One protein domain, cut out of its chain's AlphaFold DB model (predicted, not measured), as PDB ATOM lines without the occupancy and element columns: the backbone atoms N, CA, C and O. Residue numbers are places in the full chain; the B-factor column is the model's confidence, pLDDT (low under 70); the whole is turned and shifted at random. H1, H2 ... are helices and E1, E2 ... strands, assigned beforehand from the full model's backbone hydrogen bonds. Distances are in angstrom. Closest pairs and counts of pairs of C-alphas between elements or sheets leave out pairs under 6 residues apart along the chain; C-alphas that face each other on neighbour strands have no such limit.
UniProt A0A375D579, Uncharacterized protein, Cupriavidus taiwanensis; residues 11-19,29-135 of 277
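This is residues 11 to 19 and 29 to 135 of the 277 residues of an uncharacterized protein of Cupriavidus taiwanensis (UniProt A0A375D579). A twisted sheet of five strands has three helices, H1, H2 and H3, covering one face, while the other face is mostly bare and has only the short helix H4 over the ends of E3 and E4. H1 is over the half of the sheet with E2 and E3, and H2 and H3 are over the half with E4 and E5. The printed part has 116 residues, with four named helices and five named strands in the order E1 E2 H1 H2 E3 E4 H3 E5 H4; the class is mixed, helices and strands. The sheet runs E1 E2 E3 E4 E5 and is mixed. The whole is compact, with a radius of gyration of the C-alphas of 13.6 A and spans of 39 by 32 by 23 A.

Strand E1, residues 11 to 15, begins at C-alpha 11 (211.745, 193.312, 147.361) and is 12.9 A long. E2, residues 29 to 34, measures 16.5 A. Helix H1, residues 39 to 46, measures 10.8 A, and H2, residues 50 to 65, 22.3 A. E3, residues 72 to 77, measures 16.7 A, and E4, residues 84 to 89, 16.2 A. H3, residues 93 to 110, is the longest helix at 25.7 A. E5, residues 120 to 125, measures 16.7 A. H4, residues 126 to 134, measures 12.0 A and ends at C-alpha 134 (205.705, 204.277, 160.603).

E1 and E2 are antiparallel, with N 14 and O 30 at 2.9 A. E2 and E3 are antiparallel, with N 31 and O 75 at 2.8 A. E3 and E4 form a hairpin, with N 88 and O 72 at 2.8 A. E4 and E5 are parallel, with N 85 and O 120 at 2.8 A; with H3 they make a strand-helix-strand unit, two parallel neighbour strands with a helix between, whose crossover is right-handed. H3 is over E5 at a height over the sheet of 8.5 A, the C-alphas of Asp 100 and Val 123 being closest at 5.1 A. H2 touches H3 at a steep tilt of 45 degrees, opposite ways, closest at the C-alphas of Cys 55 and Ile 107, 5.8 A. H4 is on the opposite face, its Leu 126 C-alpha 4.8 A from that of His 88. In H1, H2, H3 and H4 every O i to N i+4 pair is within hydrogen-bond range.

The C-alphas farthest apart, of Thr 112 and Gly 135, are 40.9 A from each other. Residues 20 to 28 are not printed, and C-alphas 19 and 29 are 13.7 A apart across this cut. Of the links that are printed whole, none is long. Mean pLDDT of the printed part is 81.7; residues 11 to 19, 29, 78 to 81, 115 to 116 and 133 to 135 are under 70.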
ATOM      1  N   LEU A  11     212.107 194.433 146.497       51.91
ATOM      2  CA  LEU A  11     211.745 193.312 147.361       51.91
ATOM      3  C   LEU A  11     212.382 193.513 148.732       51.91
ATOM      4  O   LEU A  11     213.602 193.415 148.888       51.91
ATOM      5  N   LYS A  12     211.554 193.749 149.749       60.69
ATOM      6  CA  LYS A  12     212.006 193.843 151.137       60.69
ATOM      7  C   LYS A  12     211.471 192.648 151.912       60.69
ATOM      8  O   LYS A  12     210.290 192.583 152.244       60.69
ATOM      9  N   ARG A  13     212.347 191.688 152.217       53.91
ATOM     10  CA  ARG A  13     212.032 190.627 153.183       53.91
ATOM     11  C   ARG A  13     212.272 191.151 154.585       53.91
ATOM     12  O   ARG A  13     213.377 191.583 154.910       53.91
ATOM     13  N   MET A  14     211.236 191.105 155.407       47.81
ATOM     14  CA  MET A  14     211.314 191.411 156.824       47.81
ATOM     15  C   MET A  14     210.890 190.172 157.598       47.81
ATOM     16  O   MET A  14     209.717 189.810 157.624       47.81
ATOM     17  N   THR A  15     211.841 189.541 158.276       42.56
ATOM     18  CA  THR A  15     211.502 188.642 159.376       42.56
ATOM     19  C   THR A  15     211.173 189.541 160.558       42.56
ATOM     20  O   THR A  15     212.067 190.095 161.201       42.56
ATOM     21  N   MET A  16     209.882 189.756 160.805       40.06
ATOM     22  CA  MET A  16     209.448 190.394 162.042       40.06
ATOM     23  C   MET A  16     209.710 189.375 163.146       40.06
ATOM     24  O   MET A  16     208.939 188.436 163.344       40.06
ATOM     25  N   ALA A  17     210.854 189.512 163.823       35.00
ATOM     26  CA  ALA A  17     211.040 188.851 165.101       35.00
ATOM     27  C   ALA A  17     209.845 189.259 165.961       35.00
ATOM     28  O   ALA A  17     209.568 190.456 166.067       35.00
ATOM     29  N   ALA A  18     209.131 188.271 166.511       39.06
ATOM     30  CA  ALA A  18     208.111 188.520 167.515       39.06
ATOM     31  C   ALA A  18     208.679 189.549 168.490       39.06
ATOM     32  O   ALA A  18     209.832 189.411 168.932       39.06
ATOM     33  N   ASP A  19     207.925 190.624 168.711       36.16
ATOM     34  CA  ASP A  19     208.377 191.696 169.573       36.16
ATOM     35  C   ASP A  19     208.845 191.065 170.883       36.16
ATOM     36  O   ASP A  19     208.217 190.134 171.397       36.16
ATOM     37  N   ASP A  29     207.074 185.319 158.268       65.81
ATOM     38  CA  ASP A  29     207.886 185.848 157.188       65.81
ATOM     39  C   ASP A  29     207.004 186.792 156.375       65.81
ATOM     40  O   ASP A  29     206.009 186.389 155.766       65.81
ATOM     41  N   ARG A  30     207.356 188.079 156.417       75.69
ATOM     42  CA  ARG A  30     206.679 189.140 155.680       75.69
ATOM     43  C   ARG A  30     207.558 189.553 154.507       75.69
ATOM     44  O   ARG A  30     208.701 189.979 154.688       75.69
ATOM     45  N   THR A  31     207.019 189.446 153.300       81.06
ATOM     46  CA  THR A  31     207.669 189.934 152.082       81.06
ATOM     47  C   THR A  31     206.873 191.101 151.534       81.06
ATOM     48  O   THR A  31     205.691 190.971 151.225       81.06
ATOM     49  N   GLU A  32     207.529 192.247 151.418       84.62
ATOM     50  CA  GLU A  32     206.951 193.439 150.815       84.62
ATOM     51  C   GLU A  32     207.461 193.591 149.389       84.62
ATOM     52  O   GLU A  32     208.661 193.456 149.127       84.62
ATOM     53  N   ILE A  33     206.538 193.903 148.487       83.44
ATOM     54  CA  ILE A  33     206.807 194.124 147.073       83.44
ATOM     55  C   ILE A  33     206.283 195.516 146.736       83.44
ATOM     56  O   ILE A  33     205.102 195.814 146.943       83.44
ATOM     57  N   ALA A  34     207.170 196.385 146.261       79.56
ATOM     58  CA  ALA A  34     206.844 197.743 145.844       79.56
ATOM     59  C   ALA A  34     207.305 197.998 144.403       79.56
ATOM     60  O   ALA A  34     208.259 197.382 143.923       79.56
ATOM     61  N   GLY A  35     206.633 198.933 143.728       70.38
ATOM     62  CA  GLY A  35     206.904 199.287 142.334       70.38
ATOM     63  C   GLY A  35     205.825 198.768 141.385       70.38
ATOM     64  O   GLY A  35     204.668 198.616 141.768       70.38
ATOM     65  N   THR A  36     206.185 198.529 140.122       72.00
ATOM     66  CA  THR A  36     205.235 198.009 139.122       72.00
ATOM     67  C   THR A  36     204.973 196.528 139.389       72.00
ATOM     68  O   THR A  36     205.675 195.676 138.856       72.00
ATOM     69  N   LEU A  37     203.983 196.232 140.231       74.75
ATOM     70  CA  LEU A  37     203.673 194.879 140.690       74.75
ATOM     71  C   LEU A  37     203.333 193.949 139.522       74.75
ATOM     72  O   LEU A  37     202.266 194.066 138.917       74.75
ATOM     73  N   GLN A  38     204.232 193.011 139.219       79.56
ATOM     74  CA  GLN A  38     203.945 191.916 138.303       79.56
ATOM     75  C   GLN A  38     203.462 190.700 139.087       79.56
ATOM     76  O   GLN A  38     203.928 190.407 140.189       79.56
ATOM     77  N   MET A  39     202.550 189.940 138.482       84.38
ATOM     78  CA  MET A  39     202.054 188.691 139.061       84.38
ATOM     79  C   MET A  39     203.203 187.738 139.429       84.38
ATOM     80  O   MET A  39     203.171 187.122 140.491       84.38
ATOM     81  N   GLN A  40     204.231 187.642 138.580       83.69
ATOM     82  CA  GLN A  40     205.360 186.733 138.787       83.69
ATOM     83  C   GLN A  40     206.149 187.054 140.064       83.69
ATOM     84  O   GLN A  40     206.539 186.125 140.770       83.69
ATOM     85  N   ASP A  41     206.304 188.338 140.407       80.75
ATOM     86  CA  ASP A  41     207.005 188.766 141.623       80.75
ATOM     87  C   ASP A  41     206.267 188.279 142.879       80.75
ATOM     88  O   ASP A  41     206.874 187.769 143.822       80.75
ATOM     89  N   ILE A  42     204.934 188.379 142.865       83.38
ATOM     90  CA  ILE A  42     204.059 187.956 143.966       83.38
ATOM     91  C   ILE A  42     204.054 186.429 144.094       83.38
ATOM     92  O   ILE A  42     204.191 185.891 145.193       83.38
ATOM     93  N   VAL A  43     203.939 185.720 142.967       85.19
ATOM     94  CA  VAL A  43     203.945 184.251 142.929       85.19
ATOM     95  C   VAL A  43     205.264 183.696 143.459       85.19
ATOM     96  O   VAL A  43     205.256 182.773 144.275       85.19
ATOM     97  N   GLN A  44     206.388 184.287 143.050       81.25
ATOM     98  CA  GLN A  44     207.709 183.887 143.521       81.25
ATOM     99  C   GLN A  44     207.907 184.189 145.013       81.25
ATOM    100  O   GLN A  44     208.515 183.384 145.717       81.25
ATOM    101  N   ALA A  45     207.390 185.318 145.508       75.12
ATOM    102  CA  ALA A  45     207.474 185.675 146.923       75.12
ATOM    103  C   ALA A  45     206.672 184.726 147.828       75.12
ATOM    104  O   ALA A  45     207.124 184.416 148.929       75.12
ATOM    105  N   LEU A  46     205.509 184.261 147.366       74.75
ATOM    106  CA  LEU A  46     204.629 183.362 148.117       74.75
ATOM    107  C   LEU A  46     204.968 181.874 147.947       74.75
ATOM    108  O   LEU A  46     204.501 181.063 148.740       74.75
ATOM    109  N   GLY A  47     205.728 181.499 146.913       78.94
ATOM    110  CA  GLY A  47     205.826 180.095 146.498       78.94
ATOM    111  C   GLY A  47     204.466 179.531 146.063       78.94
ATOM    112  O   GLY A  47     204.173 178.369 146.318       78.94
ATOM    113  N   ALA A  48     203.626 180.381 145.464       80.31
ATOM    114  CA  ALA A  48     202.219 180.106 145.181       80.31
ATOM    115  C   ALA A  48     202.023 178.978 144.152       80.31
ATOM    116  O   ALA A  48     202.587 179.024 143.050       80.31
ATOM    117  N   GLU A  49     201.155 178.013 144.466       85.25
ATOM    118  CA  GLU A  49     200.713 176.981 143.531       85.25
ATOM    119  C   GLU A  49     199.585 177.511 142.624       85.25
ATOM    120  O   GLU A  49     199.166 178.671 142.681       85.25
ATOM    121  N   ALA A  50     199.076 176.661 141.729       84.75
ATOM    122  CA  ALA A  50     198.098 177.060 140.714       84.75
ATOM    123  C   ALA A  50     196.776 177.601 141.301       84.75
ATOM    124  O   ALA A  50     196.062 178.366 140.648       84.75
ATOM    125  N   ALA A  51     196.405 177.193 142.518       83.62
ATOM    126  CA  ALA A  51     195.217 177.717 143.184       83.62
ATOM    127  C   ALA A  51     195.460 179.133 143.725       83.62
ATOM    128  O   ALA A  51     194.639 180.020 143.495       83.62
ATOM    129  N   GLU A  52     196.594 179.378 144.376       88.00
ATOM    130  CA  GLU A  52     196.959 180.702 144.876       88.00
ATOM    131  C   GLU A  52     197.195 181.689 143.724       88.00
ATOM    132  O   GLU A  52     196.734 182.827 143.791       88.00
ATOM    133  N   GLN A  53     197.805 181.240 142.622       90.44
ATOM    134  CA  GLN A  53     197.996 182.040 141.405       90.44
ATOM    135  C   GLN A  53     196.682 182.614 140.870       90.44
ATOM    136  O   GLN A  53     196.597 183.813 140.616       90.44
ATOM    137  N   ARG A  54     195.621 181.800 140.800       88.88
ATOM    138  CA  ARG A  54     194.291 182.262 140.364       88.88
ATOM    139  C   ARG A  54     193.683 183.318 141.289       88.88
ATOM    140  O   ARG A  54     192.896 184.144 140.823       88.88
ATOM    141  N   CYS A  55     194.027 183.298 142.578       91.12
ATOM    142  CA  CYS A  55     193.599 184.321 143.537       91.12
ATOM    143  C   CYS A  55     194.366 185.630 143.334       91.12
ATOM    144  O   CYS A  55     193.765 186.701 143.354       91.12
ATOM    145  N   ILE A  56     195.677 185.538 143.089       92.38
ATOM    146  CA  ILE A  56     196.532 186.691 142.777       92.38
ATOM    147  C   ILE A  56     196.046 187.369 141.488       92.38
ATOM    148  O   ILE A  56     195.865 188.585 141.471       92.38
ATOM    149  N   GLU A  57     195.768 186.586 140.441       92.56
ATOM    150  CA  GLU A  57     195.184 187.075 139.183       92.56
ATOM    151  C   GLU A  57     193.852 187.789 139.419       92.56
ATOM    152  O   GLU A  57     193.653 188.897 138.925       92.56
ATOM    153  N   ALA A  58     192.956 187.202 140.222       92.25
ATOM    154  CA  ALA A  58     191.666 187.813 140.539       92.25
ATOM    155  C   ALA A  58     191.835 189.171 141.230       92.25
ATOM    156  O   ALA A  58     191.116 190.116 140.907       92.25
ATOM    157  N   GLY A  59     192.811 189.268 142.138       92.19
ATOM    158  CA  GLY A  59     193.253 190.508 142.775       92.19
ATOM    159  C   GLY A  59     193.662 191.568 141.771       92.19
ATOM    160  O   GLY A  59     193.044 192.630 141.694       92.19
ATOM    161  N   LEU A  60     194.689 191.264 140.981       93.19
ATOM    162  CA  LEU A  60     195.271 192.209 140.033       93.19
ATOM    163  C   LEU A  60     194.260 192.656 138.970       93.19
ATOM    164  O   LEU A  60     194.185 193.846 138.672       93.19
ATOM    165  N   GLU A  61     193.448 191.740 138.437       93.62
ATOM    166  CA  GLU A  61     192.411 192.067 137.455       93.62
ATOM    167  C   GLU A  61     191.306 192.947 138.048       93.62
ATOM    168  O   GLU A  61     190.933 193.946 137.434       93.62
ATOM    169  N   THR A  62     190.813 192.622 139.250       94.12
ATOM    170  CA  THR A  62     189.770 193.413 139.926       94.12
ATOM    171  C   THR A  62     190.240 194.846 140.152       94.12
ATOM    172  O   THR A  62     189.529 195.803 139.841       94.12
ATOM    173  N   LEU A  63     191.466 194.995 140.654       94.44
ATOM    174  CA  LEU A  63     192.082 196.289 140.921       94.44
ATOM    175  C   LEU A  63     192.349 197.080 139.634       94.44
ATOM    176  O   LEU A  63     192.057 198.276 139.573       94.44
ATOM    177  N   ALA A  64     192.830 196.415 138.580       92.62
ATOM    178  CA  ALA A  64     193.048 197.038 137.278       92.62
ATOM    179  C   ALA A  64     191.734 197.510 136.635       92.62
ATOM    180  O   ALA A  64     191.656 198.645 136.167       92.62
ATOM    181  N   MET A  65     190.686 196.679 136.655       93.50
ATOM    182  CA  MET A  65     189.368 197.026 136.108       93.50
ATOM    183  C   MET A  65     188.718 198.202 136.838       93.50
ATOM    184  O   MET A  65     188.025 199.003 136.214       93.50
ATOM    185  N   ALA A  66     188.943 198.314 138.145       93.19
ATOM    186  CA  ALA A  66     188.426 199.415 138.943       93.19
ATOM    187  C   ALA A  66     189.271 200.699 138.843       93.19
ATOM    188  O   ALA A  66     188.885 201.716 139.412       93.19
ATOM    189  N   GLY A  67     190.412 200.676 138.144       92.75
ATOM    190  CA  GLY A  67     191.319 201.825 138.053       92.75
ATOM    191  C   GLY A  67     192.096 202.108 139.343       92.75
ATOM    192  O   GLY A  67     192.597 203.216 139.517       92.75
ATOM    193  N   HIS A  68     192.218 201.118 140.230       92.62
ATOM    194  CA  HIS A  68     192.931 201.211 141.505       92.62
ATOM    195  C   HIS A  68     194.094 200.210 141.547       92.62
ATOM    196  O   HIS A  68     194.039 199.248 142.315       92.62
ATOM    197  N   PRO A  69     195.142 200.381 140.716       91.06
ATOM    198  CA  PRO A  69     196.276 199.467 140.726       91.06
ATOM    199  C   PRO A  69     196.945 199.456 142.112       91.06
ATOM    200  O   PRO A  69     197.049 200.507 142.755       91.06
ATOM    201  N   PRO A  70     197.413 198.291 142.586       90.94
ATOM    202  CA  PRO A  70     198.086 198.210 143.872       90.94
ATOM    203  C   PRO A  70     199.393 199.005 143.841       90.94
ATOM    204  O   PRO A  70     200.184 198.902 142.904       90.94
ATOM    205  N   VAL A  71     199.622 199.796 144.886       90.00
ATOM    206  CA  VAL A  71     200.870 200.545 145.102       90.00
ATOM    207  C   VAL A  71     201.900 199.661 145.802       90.00
ATOM    208  O   VAL A  71     203.107 199.794 145.589       90.00
ATOM    209  N   ARG A  72     201.424 198.746 146.652       88.94
ATOM    210  CA  ARG A  72     202.253 197.802 147.397       88.94
ATOM    211  C   ARG A  72     201.507 196.491 147.601       88.94
ATOM    212  O   ARG A  72     200.291 196.495 147.768       88.94
ATOM    213  N   ALA A  73     202.244 195.390 147.610       90.94
ATOM    214  CA  ALA A  73     201.731 194.085 147.995       90.94
ATOM    215  C   ALA A  73     202.531 193.553 149.187       90.94
ATOM    216  O   ALA A  73     203.764 193.612 149.188       90.94
ATOM    217  N   VAL A  74     201.834 193.051 150.202       88.75
ATOM    218  CA  VAL A  74     202.441 192.445 151.388       88.75
ATOM    219  C   VAL A  74     201.998 190.993 151.466       88.75
ATOM    220  O   VAL A  74     200.824 190.691 151.648       88.75
ATOM    221  N   ALA A  75     202.955 190.088 151.308       86.62
ATOM    222  CA  ALA A  75     202.770 188.658 151.482       86.62
ATOM    223  C   ALA A  75     203.201 188.263 152.898       86.62
ATOM    224  O   ALA A  75     204.310 188.604 153.321       86.62
ATOM    225  N   SER A  76     202.356 187.530 153.621       82.88
ATOM    226  CA  SER A  76     202.681 186.985 154.938       82.88
ATOM    227  C   SER A  76     202.489 185.471 154.973       82.88
ATOM    228  O   SER A  76     201.454 184.938 154.569       82.88
ATOM    229  N   VAL A  77     203.516 184.770 155.456       77.31
ATOM    230  CA  VAL A  77     203.517 183.314 155.625       77.31
ATOM    231  C   VAL A  77     203.938 183.006 157.058       77.31
ATOM    232  O   VAL A  77     205.006 183.417 157.506       77.31
ATOM    233  N   GLY A  78     203.082 182.308 157.805       66.38
ATOM    234  CA  GLY A  78     203.330 181.961 159.205       66.38
ATOM    235  C   GLY A  78     203.046 180.489 159.484       66.38
ATOM    236  O   GLY A  78     202.179 179.881 158.857       66.38
ATOM    237  N   HIS A  79     203.758 179.898 160.445       57.34
ATOM    238  CA  HIS A  79     203.518 178.510 160.845       57.34
ATOM    239  C   HIS A  79     202.082 178.307 161.352       57.34
ATOM    240  O   HIS A  79     201.636 178.982 162.280       57.34
ATOM    241  N   GLY A  80     201.363 177.362 160.734       59.53
ATOM    242  CA  GLY A  80     199.985 177.015 161.093       59.53
ATOM    243  C   GLY A  80     198.931 178.052 160.692       59.53
ATOM    244  O   GLY A  80     197.775 177.908 161.088       59.53
ATOM    245  N   ARG A  81     199.297 179.087 159.923       66.25
ATOM    246  CA  ARG A  81     198.358 180.067 159.363       66.25
ATOM    247  C   ARG A  81     198.276 179.915 157.853       66.25
ATOM    248  O   ARG A  81     199.267 179.608 157.197       66.25
ATOM    249  N   GLN A  82     197.086 180.155 157.318       76.19
ATOM    250  CA  GLN A  82     196.904 180.290 155.881       76.19
ATOM    251  C   GLN A  82     197.733 181.492 155.397       76.19
ATOM    252  O   GLN A  82     197.683 182.538 156.056       76.19
ATOM    253  N   PRO A  83     198.514 181.365 154.311       84.12
ATOM    254  CA  PRO A  83     199.231 182.500 153.754       84.12
ATOM    255  C   PRO A  83     198.239 183.597 153.367       84.12
ATOM    256  O   PRO A  83     197.111 183.314 152.947       84.12
ATOM    257  N   ALA A  84     198.666 184.846 153.517       88.94
ATOM    258  CA  ALA A  84     197.851 186.007 153.196       88.94
ATOM    259  C   ALA A  84     198.598 186.982 152.282       88.94
ATOM    260  O   ALA A  84     199.817 187.139 152.374       88.94
ATOM    261  N   LEU A  85     197.844 187.634 151.401       92.00
ATOM    262  CA  LEU A  85     198.304 188.658 150.479       92.00
ATOM    263  C   LEU A  85     197.434 189.905 150.619       92.00
ATOM    264  O   LEU A  85     196.235 189.879 150.350       92.00
ATOM    265  N   GLU A  86     198.061 191.012 150.981       93.75
ATOM    266  CA  GLU A  86     197.407 192.304 151.139       93.75
ATOM    267  C   GLU A  86     197.838 193.239 150.011       93.75
ATOM    268  O   GLU A  86     199.026 193.522 149.834       93.75
ATOM    269  N   PHE A  87     196.870 193.723 149.235       94.62
ATOM    270  CA  PHE A  87     197.075 194.764 148.237       94.62
ATOM    271  C   PHE A  87     196.769 196.128 148.845       94.62
ATOM    272  O   PHE A  87     195.617 196.424 149.162       94.62
ATOM    273  N   HIS A  88     197.788 196.976 148.957       93.75
ATOM    274  CA  HIS A  88     197.621 198.354 149.396       93.75
ATOM    275  C   HIS A  88     197.412 199.281 148.207       93.75
ATOM    276  O   HIS A  88     198.267 199.371 147.319       93.75
ATOM    277  N   VAL A  89     196.286 199.988 148.209       93.88
ATOM    278  CA  VAL A  89     195.875 200.906 147.139       93.88
ATOM    279  C   VAL A  89     195.743 202.328 147.680       93.88
ATOM    280  O   VAL A  89     195.409 202.535 148.846       93.88
ATOM    281  N   ASP A  90     195.996 203.322 146.833       93.81
ATOM    282  CA  ASP A  90     195.771 204.731 147.172       93.81
ATOM    283  C   ASP A  90     194.279 205.077 147.018       93.81
ATOM    284  O   ASP A  90     193.831 205.601 145.998       93.81
ATOM    285  N   ALA A  91     193.477 204.651 147.997       92.81
ATOM    286  CA  ALA A  91     192.040 204.900 148.060       92.81
ATOM    287  C   ALA A  91     191.549 204.938 149.516       92.81
ATOM    288  O   ALA A  91     192.204 204.430 150.426       92.81
ATOM    289  N   ASP A  92     190.368 205.521 149.739       92.38
ATOM    290  CA  ASP A  92     189.764 205.567 151.072       92.38
ATOM    291  C   ASP A  92     189.241 204.192 151.540       92.38
ATOM    292  O   ASP A  92     189.069 203.253 150.757       92.38
ATOM    293  N   ILE A  93     188.955 204.072 152.844       90.69
ATOM    294  CA  ILE A  93     188.463 202.828 153.461       90.69
ATOM    295  C   ILE A  93     187.191 202.318 152.771       90.69
ATOM    296  O   ILE A  93     187.049 201.118 152.554       90.69
ATOM    297  N   LYS A  94     186.252 203.206 152.419       93.06
ATOM    298  CA  LYS A  94     184.972 202.797 151.816       93.06
ATOM    299  C   LYS A  94     185.185 202.174 150.440       93.06
ATOM    300  O   LYS A  94     184.568 201.157 150.130       93.06
ATOM    301  N   THR A  95     186.069 202.769 149.649       94.25
ATOM    302  CA  THR A  95     186.460 202.285 148.328       94.25
ATOM    303  C   THR A  95     187.192 200.957 148.452       94.25
ATOM    304  O   THR A  95     186.817 200.002 147.779       94.25
ATOM    305  N   CYS A  96     188.151 200.840 149.376       92.94
ATOM    306  CA  CYS A  96     188.864 199.584 149.619       92.94
ATOM    307  C   CYS A  96     187.922 198.453 150.047       92.94
ATOM    308  O   CYS A  96     188.034 197.353 149.525       92.94
ATOM    309  N   VAL A  97     186.936 198.717 150.913       93.06
ATOM    310  CA  VAL A  97     185.922 197.718 151.308       93.06
ATOM    311  C   VAL A  97     185.056 197.282 150.120       93.06
ATOM    312  O   VAL A  97     184.712 196.105 149.998       93.06
ATOM    313  N   ALA A  98     184.694 198.208 149.228       94.62
ATOM    314  CA  ALA A  98     183.958 197.865 148.014       94.62
ATOM    315  C   ALA A  98     184.808 197.007 147.060       94.62
ATOM    316  O   ALA A  98     184.319 195.990 146.566       94.62
ATOM    317  N   LEU A  99     186.077 197.375 146.859       95.12
ATOM    318  CA  LEU A  99     187.041 196.616 146.059       95.12
ATOM    319  C   LEU A  99     187.288 195.225 146.639       95.12
ATOM    320  O   LEU A  99     187.271 194.252 145.892       95.12
ATOM    321  N   ASP A 100     187.452 195.120 147.957       94.12
ATOM    322  CA  ASP A 100     187.638 193.851 148.655       94.12
ATOM    323  C   ASP A 100     186.431 192.935 148.444       94.12
ATOM    324  O   ASP A 100     186.582 191.779 148.058       94.12
ATOM    325  N   ARG A 101     185.205 193.463 148.551       94.06
ATOM    326  CA  ARG A 101     183.996 192.691 148.246       94.06
ATOM    327  C   ARG A 101     183.979 192.185 146.802       94.06
ATOM    328  O   ARG A 101     183.630 191.025 146.577       94.06
ATOM    329  N   THR A 102     184.317 193.032 145.830       95.56
ATOM    330  CA  THR A 102     184.386 192.629 144.416       95.56
ATOM    331  C   THR A 102     185.473 191.579 144.197       95.56
ATOM    332  O   THR A 102     185.233 190.599 143.495       95.56
ATOM    333  N   LEU A 103     186.620 191.723 144.858       94.31
ATOM    334  CA  LEU A 103     187.700 190.745 144.853       94.31
ATOM    335  C   LEU A 103     187.228 189.394 145.401       94.31
ATOM    336  O   LEU A 103     187.399 188.376 144.732       94.31
ATOM    337  N   GLN A 104     186.584 189.367 146.572       93.12
ATOM    338  CA  GLN A 104     186.078 188.120 147.154       93.12
ATOM    339  C   GLN A 104     185.051 187.447 146.234       93.12
ATOM    340  O   GLN A 104     185.053 186.224 146.088       93.12
ATOM    341  N   GLN A 105     184.199 188.226 145.557       92.06
ATOM    342  CA  GLN A 105     183.268 187.702 144.554       92.06
ATOM    343  C   GLN A 105     183.998 187.129 143.330       92.06
ATOM    344  O   GLN A 105     183.642 186.049 142.856       92.06
ATOM    345  N   ALA A 106     185.034 187.816 142.839       92.31
ATOM    346  CA  ALA A 106     185.851 187.355 141.722       92.31
ATOM    347  C   ALA A 106     186.576 186.046 142.064       92.31
ATOM    348  O   ALA A 106     186.519 185.100 141.279       92.31
ATOM    349  N   ILE A 107     187.178 185.950 143.253       91.00
ATOM    350  CA  ILE A 107     187.788 184.717 143.764       91.00
ATOM    351  C   ILE A 107     186.730 183.616 143.837       91.00
ATOM    352  O   ILE A 107     186.895 182.582 143.196       91.00
ATOM    353  N   ALA A 108     185.605 183.849 144.517       88.81
ATOM    354  CA  ALA A 108     184.540 182.856 144.658       88.81
ATOM    355  C   ALA A 108     184.033 182.329 143.301       88.81
ATOM    356  O   ALA A 108     183.755 181.142 143.170       88.81
ATOM    357  N   SER A 109     183.975 183.175 142.268       89.12
ATOM    358  CA  SER A 109     183.557 182.758 140.921       89.12
ATOM    359  C   SER A 109     184.549 181.822 140.204       89.12
ATOM    360  O   SER A 109     184.153 181.099 139.291       89.12
ATOM    361  N   ARG A 110     185.830 181.810 140.609       87.19
ATOM    362  CA  ARG A 110     186.910 181.011 139.994       87.19
ATOM    363  C   ARG A 110     187.096 179.635 140.632       87.19
ATOM    364  O   ARG A 110     187.782 178.786 140.053       87.19
ATOM    365  N   PHE A 111     186.506 179.400 141.803       83.38
ATOM    366  CA  PHE A 111     186.621 178.140 142.532       83.38
ATOM    367  C   PHE A 111     185.254 177.480 142.690       83.38
ATOM    368  O   PHE A 111     184.322 178.045 143.242       83.38
ATOM    369  N   THR A 112     185.158 176.233 142.239       78.50
ATOM    370  CA  THR A 112     183.997 175.356 142.465       78.50
ATOM    371  C   THR A 112     184.210 174.400 143.643       78.50
ATOM    372  O   THR A 112     183.330 173.610 143.977       78.50
ATOM    373  N   SER A 113     185.397 174.452 144.254       73.75
ATOM    374  CA  SER A 113     185.777 173.658 145.419       73.75
ATOM    375  C   SER A 113     185.043 174.138 146.669       73.75
ATOM    376  O   SER A 113     184.877 175.335 146.879       73.75
ATOM    377  N   VAL A 114     184.662 173.192 147.529       72.56
ATOM    378  CA  VAL A 114     184.134 173.484 148.873       72.56
ATOM    379  C   VAL A 114     185.247 173.976 149.807       72.56
ATOM    380  O   VAL A 114     184.983 174.703 150.759       72.56
ATOM    381  N   LEU A 115     186.496 173.585 149.539       68.12
ATOM    382  CA  LEU A 115     187.653 174.066 150.287       68.12
ATOM    383  C   LEU A 115     188.042 175.469 149.805       68.12
ATOM    384  O   LEU A 115     188.111 175.668 148.584       68.12
ATOM    385  N   PRO A 116     188.320 176.410 150.728       65.06
ATOM    386  CA  PRO A 116     188.764 177.745 150.366       65.06
ATOM    387  C   PRO A 116     190.093 177.672 149.604       65.06
ATOM    388  O   PRO A 116     190.874 176.736 149.813       65.06
ATOM    389  N   PRO A 117     190.375 178.644 148.722       71.50
ATOM    390  CA  PRO A 117     191.690 178.740 148.107       71.50
ATOM    391  C   PRO A 117     192.754 178.861 149.198       71.50
ATOM    392  O   PRO A 117     192.527 179.540 150.194       71.50
ATOM    393  N   GLY A 118     193.914 178.224 149.015       83.00
ATOM    394  CA  GLY A 118     195.001 178.178 150.001       83.00
ATOM    395  C   GLY A 118     195.606 179.535 150.376       83.00
ATOM    396  O   GLY A 118     196.452 179.581 151.257       83.00
ATOM    397  N   LEU A 119     195.145 180.642 149.781       87.75
ATOM    398  CA  LEU A 119     195.619 182.008 149.992       87.75
ATOM    399  C   LEU A 119     194.455 182.933 150.368       87.75
ATOM    400  O   LEU A 119     193.472 183.024 149.633       87.75
ATOM    401  N   ALA A 120     194.594 183.648 151.482       89.19
ATOM    402  CA  ALA A 120     193.724 184.772 151.807       89.19
ATOM    403  C   ALA A 120     194.210 186.018 151.051       89.19
ATOM    404  O   ALA A 120     195.396 186.330 151.086       89.19
ATOM    405  N   VAL A 121     193.319 186.727 150.357       92.62
ATOM    406  CA  VAL A 121     193.676 187.952 149.624       92.62
ATOM    407  C   VAL A 121     192.766 189.082 150.074       92.62
ATOM    408  O   VAL A 121     191.555 188.880 150.133       92.62
ATOM    409  N   SER A 122     193.331 190.254 150.364       93.81
ATOM    410  CA  SER A 122     192.571 191.421 150.824       93.81
ATOM    411  C   SER A 122     193.041 192.725 150.187       93.81
ATOM    412  O   SER A 122     194.202 192.851 149.791       93.81
ATOM    413  N   VAL A 123     192.140 193.707 150.108       95.12
ATOM    414  CA  VAL A 123     192.448 195.081 149.672       95.12
ATOM    415  C   VAL A 123     192.404 196.030 150.864       95.12
ATOM    416  O   VAL A 123     191.391 196.127 151.558       95.12
ATOM    417  N   LEU A 124     193.493 196.764 151.080       94.00
ATOM    418  CA  LEU A 124     193.639 197.708 152.181       94.00
ATOM    419  C   LEU A 124     194.042 199.098 151.667       94.00
ATOM    420  O   LEU A 124     194.756 199.217 150.670       94.00
ATOM    421  N   PRO A 125     193.642 200.168 152.363       93.38
ATOM    422  CA  PRO A 125     194.190 201.494 152.125       93.38
ATOM    423  C   PRO A 125     195.714 201.559 152.332       93.38
ATOM    424  O   PRO A 125     196.274 200.915 153.228       93.38
ATOM    425  N   LEU A 126     196.398 202.372 151.525       89.50
ATOM    426  CA  LEU A 126     197.837 202.620 151.654       89.50
ATOM    427  C   LEU A 126     198.195 203.395 152.932       89.50
ATOM    428  O   LEU A 126     199.282 203.210 153.477       89.50
ATOM    429  N   ASP A 127     197.298 204.237 153.446       85.44
ATOM    430  CA  ASP A 127     197.531 205.001 154.677       85.44
ATOM    431  C   ASP A 127     197.622 204.101 155.921       85.44
ATOM    432  O   ASP A 127     198.405 204.401 156.826       85.44
ATOM    433  N   ILE A 128     196.896 202.975 155.944       83.06
ATOM    434  CA  ILE A 128     197.027 201.938 156.981       83.06
ATOM    435  C   ILE A 128     198.446 201.367 156.971       83.06
ATOM    436  O   ILE A 128     199.112 201.384 158.003       83.06
ATOM    437  N   TYR A 129     198.953 200.974 155.798       81.81
ATOM    438  CA  TYR A 129     200.325 200.477 155.657       81.81
ATOM    439  C   TYR A 129     201.361 201.487 156.161       81.81
ATOM    440  O   TYR A 129     202.279 201.136 156.901       81.81
ATOM    441  N   VAL A 130     201.220 202.761 155.779       80.50
ATOM    442  CA  VAL A 130     202.152 203.818 156.200       80.50
ATOM    443  C   VAL A 130     202.116 204.016 157.715       80.50
ATOM    444  O   VAL A 130     203.167 204.209 158.323       80.50
ATOM    445  N   ARG A 131     200.936 203.938 158.337       75.44
ATOM    446  CA  ARG A 131     200.788 204.054 159.792       75.44
ATOM    447  C   ARG A 131     201.423 202.872 160.521       75.44
ATOM    448  O   ARG A 131     202.187 203.088 161.454       75.44
ATOM    449  N   GLU A 132     201.163 201.654 160.063       71.31
ATOM    450  CA  GLU A 132     201.689 200.427 160.672       71.31
ATOM    451  C   GLU A 132     203.206 200.278 160.489       71.31
ATOM    452  O   GLU A 132     203.892 199.793 161.383       71.31
ATOM    453  N   CYS A 133     203.764 200.726 159.362       67.19
ATOM    454  CA  CYS A 133     205.214 200.736 159.146       67.19
ATOM    455  C   CYS A 133     205.917 201.950 159.772       67.19
ATOM    456  O   CYS A 133     207.119 201.887 160.035       67.19
ATOM    457  N   GLY A 134     205.198 203.058 159.970       51.31
ATOM    458  CA  GLY A 134     205.705 204.277 160.603       51.31
ATOM    459  C   GLY A 134     205.660 204.237 162.131       51.31
ATOM    460  O   GLY A 134     206.426 204.948 162.784       51.31
ATOM    461  N   GLY A 135     204.798 203.399 162.705       44.12
ATOM    462  CA  GLY A 135     204.679 203.200 164.140       44.12
ATOM    463  C   GLY A 135     205.677 202.169 164.657       44.12
ATOM    464  O   GLY A 135     205.464 200.967 164.539       44.12
TER     465      GLY A 135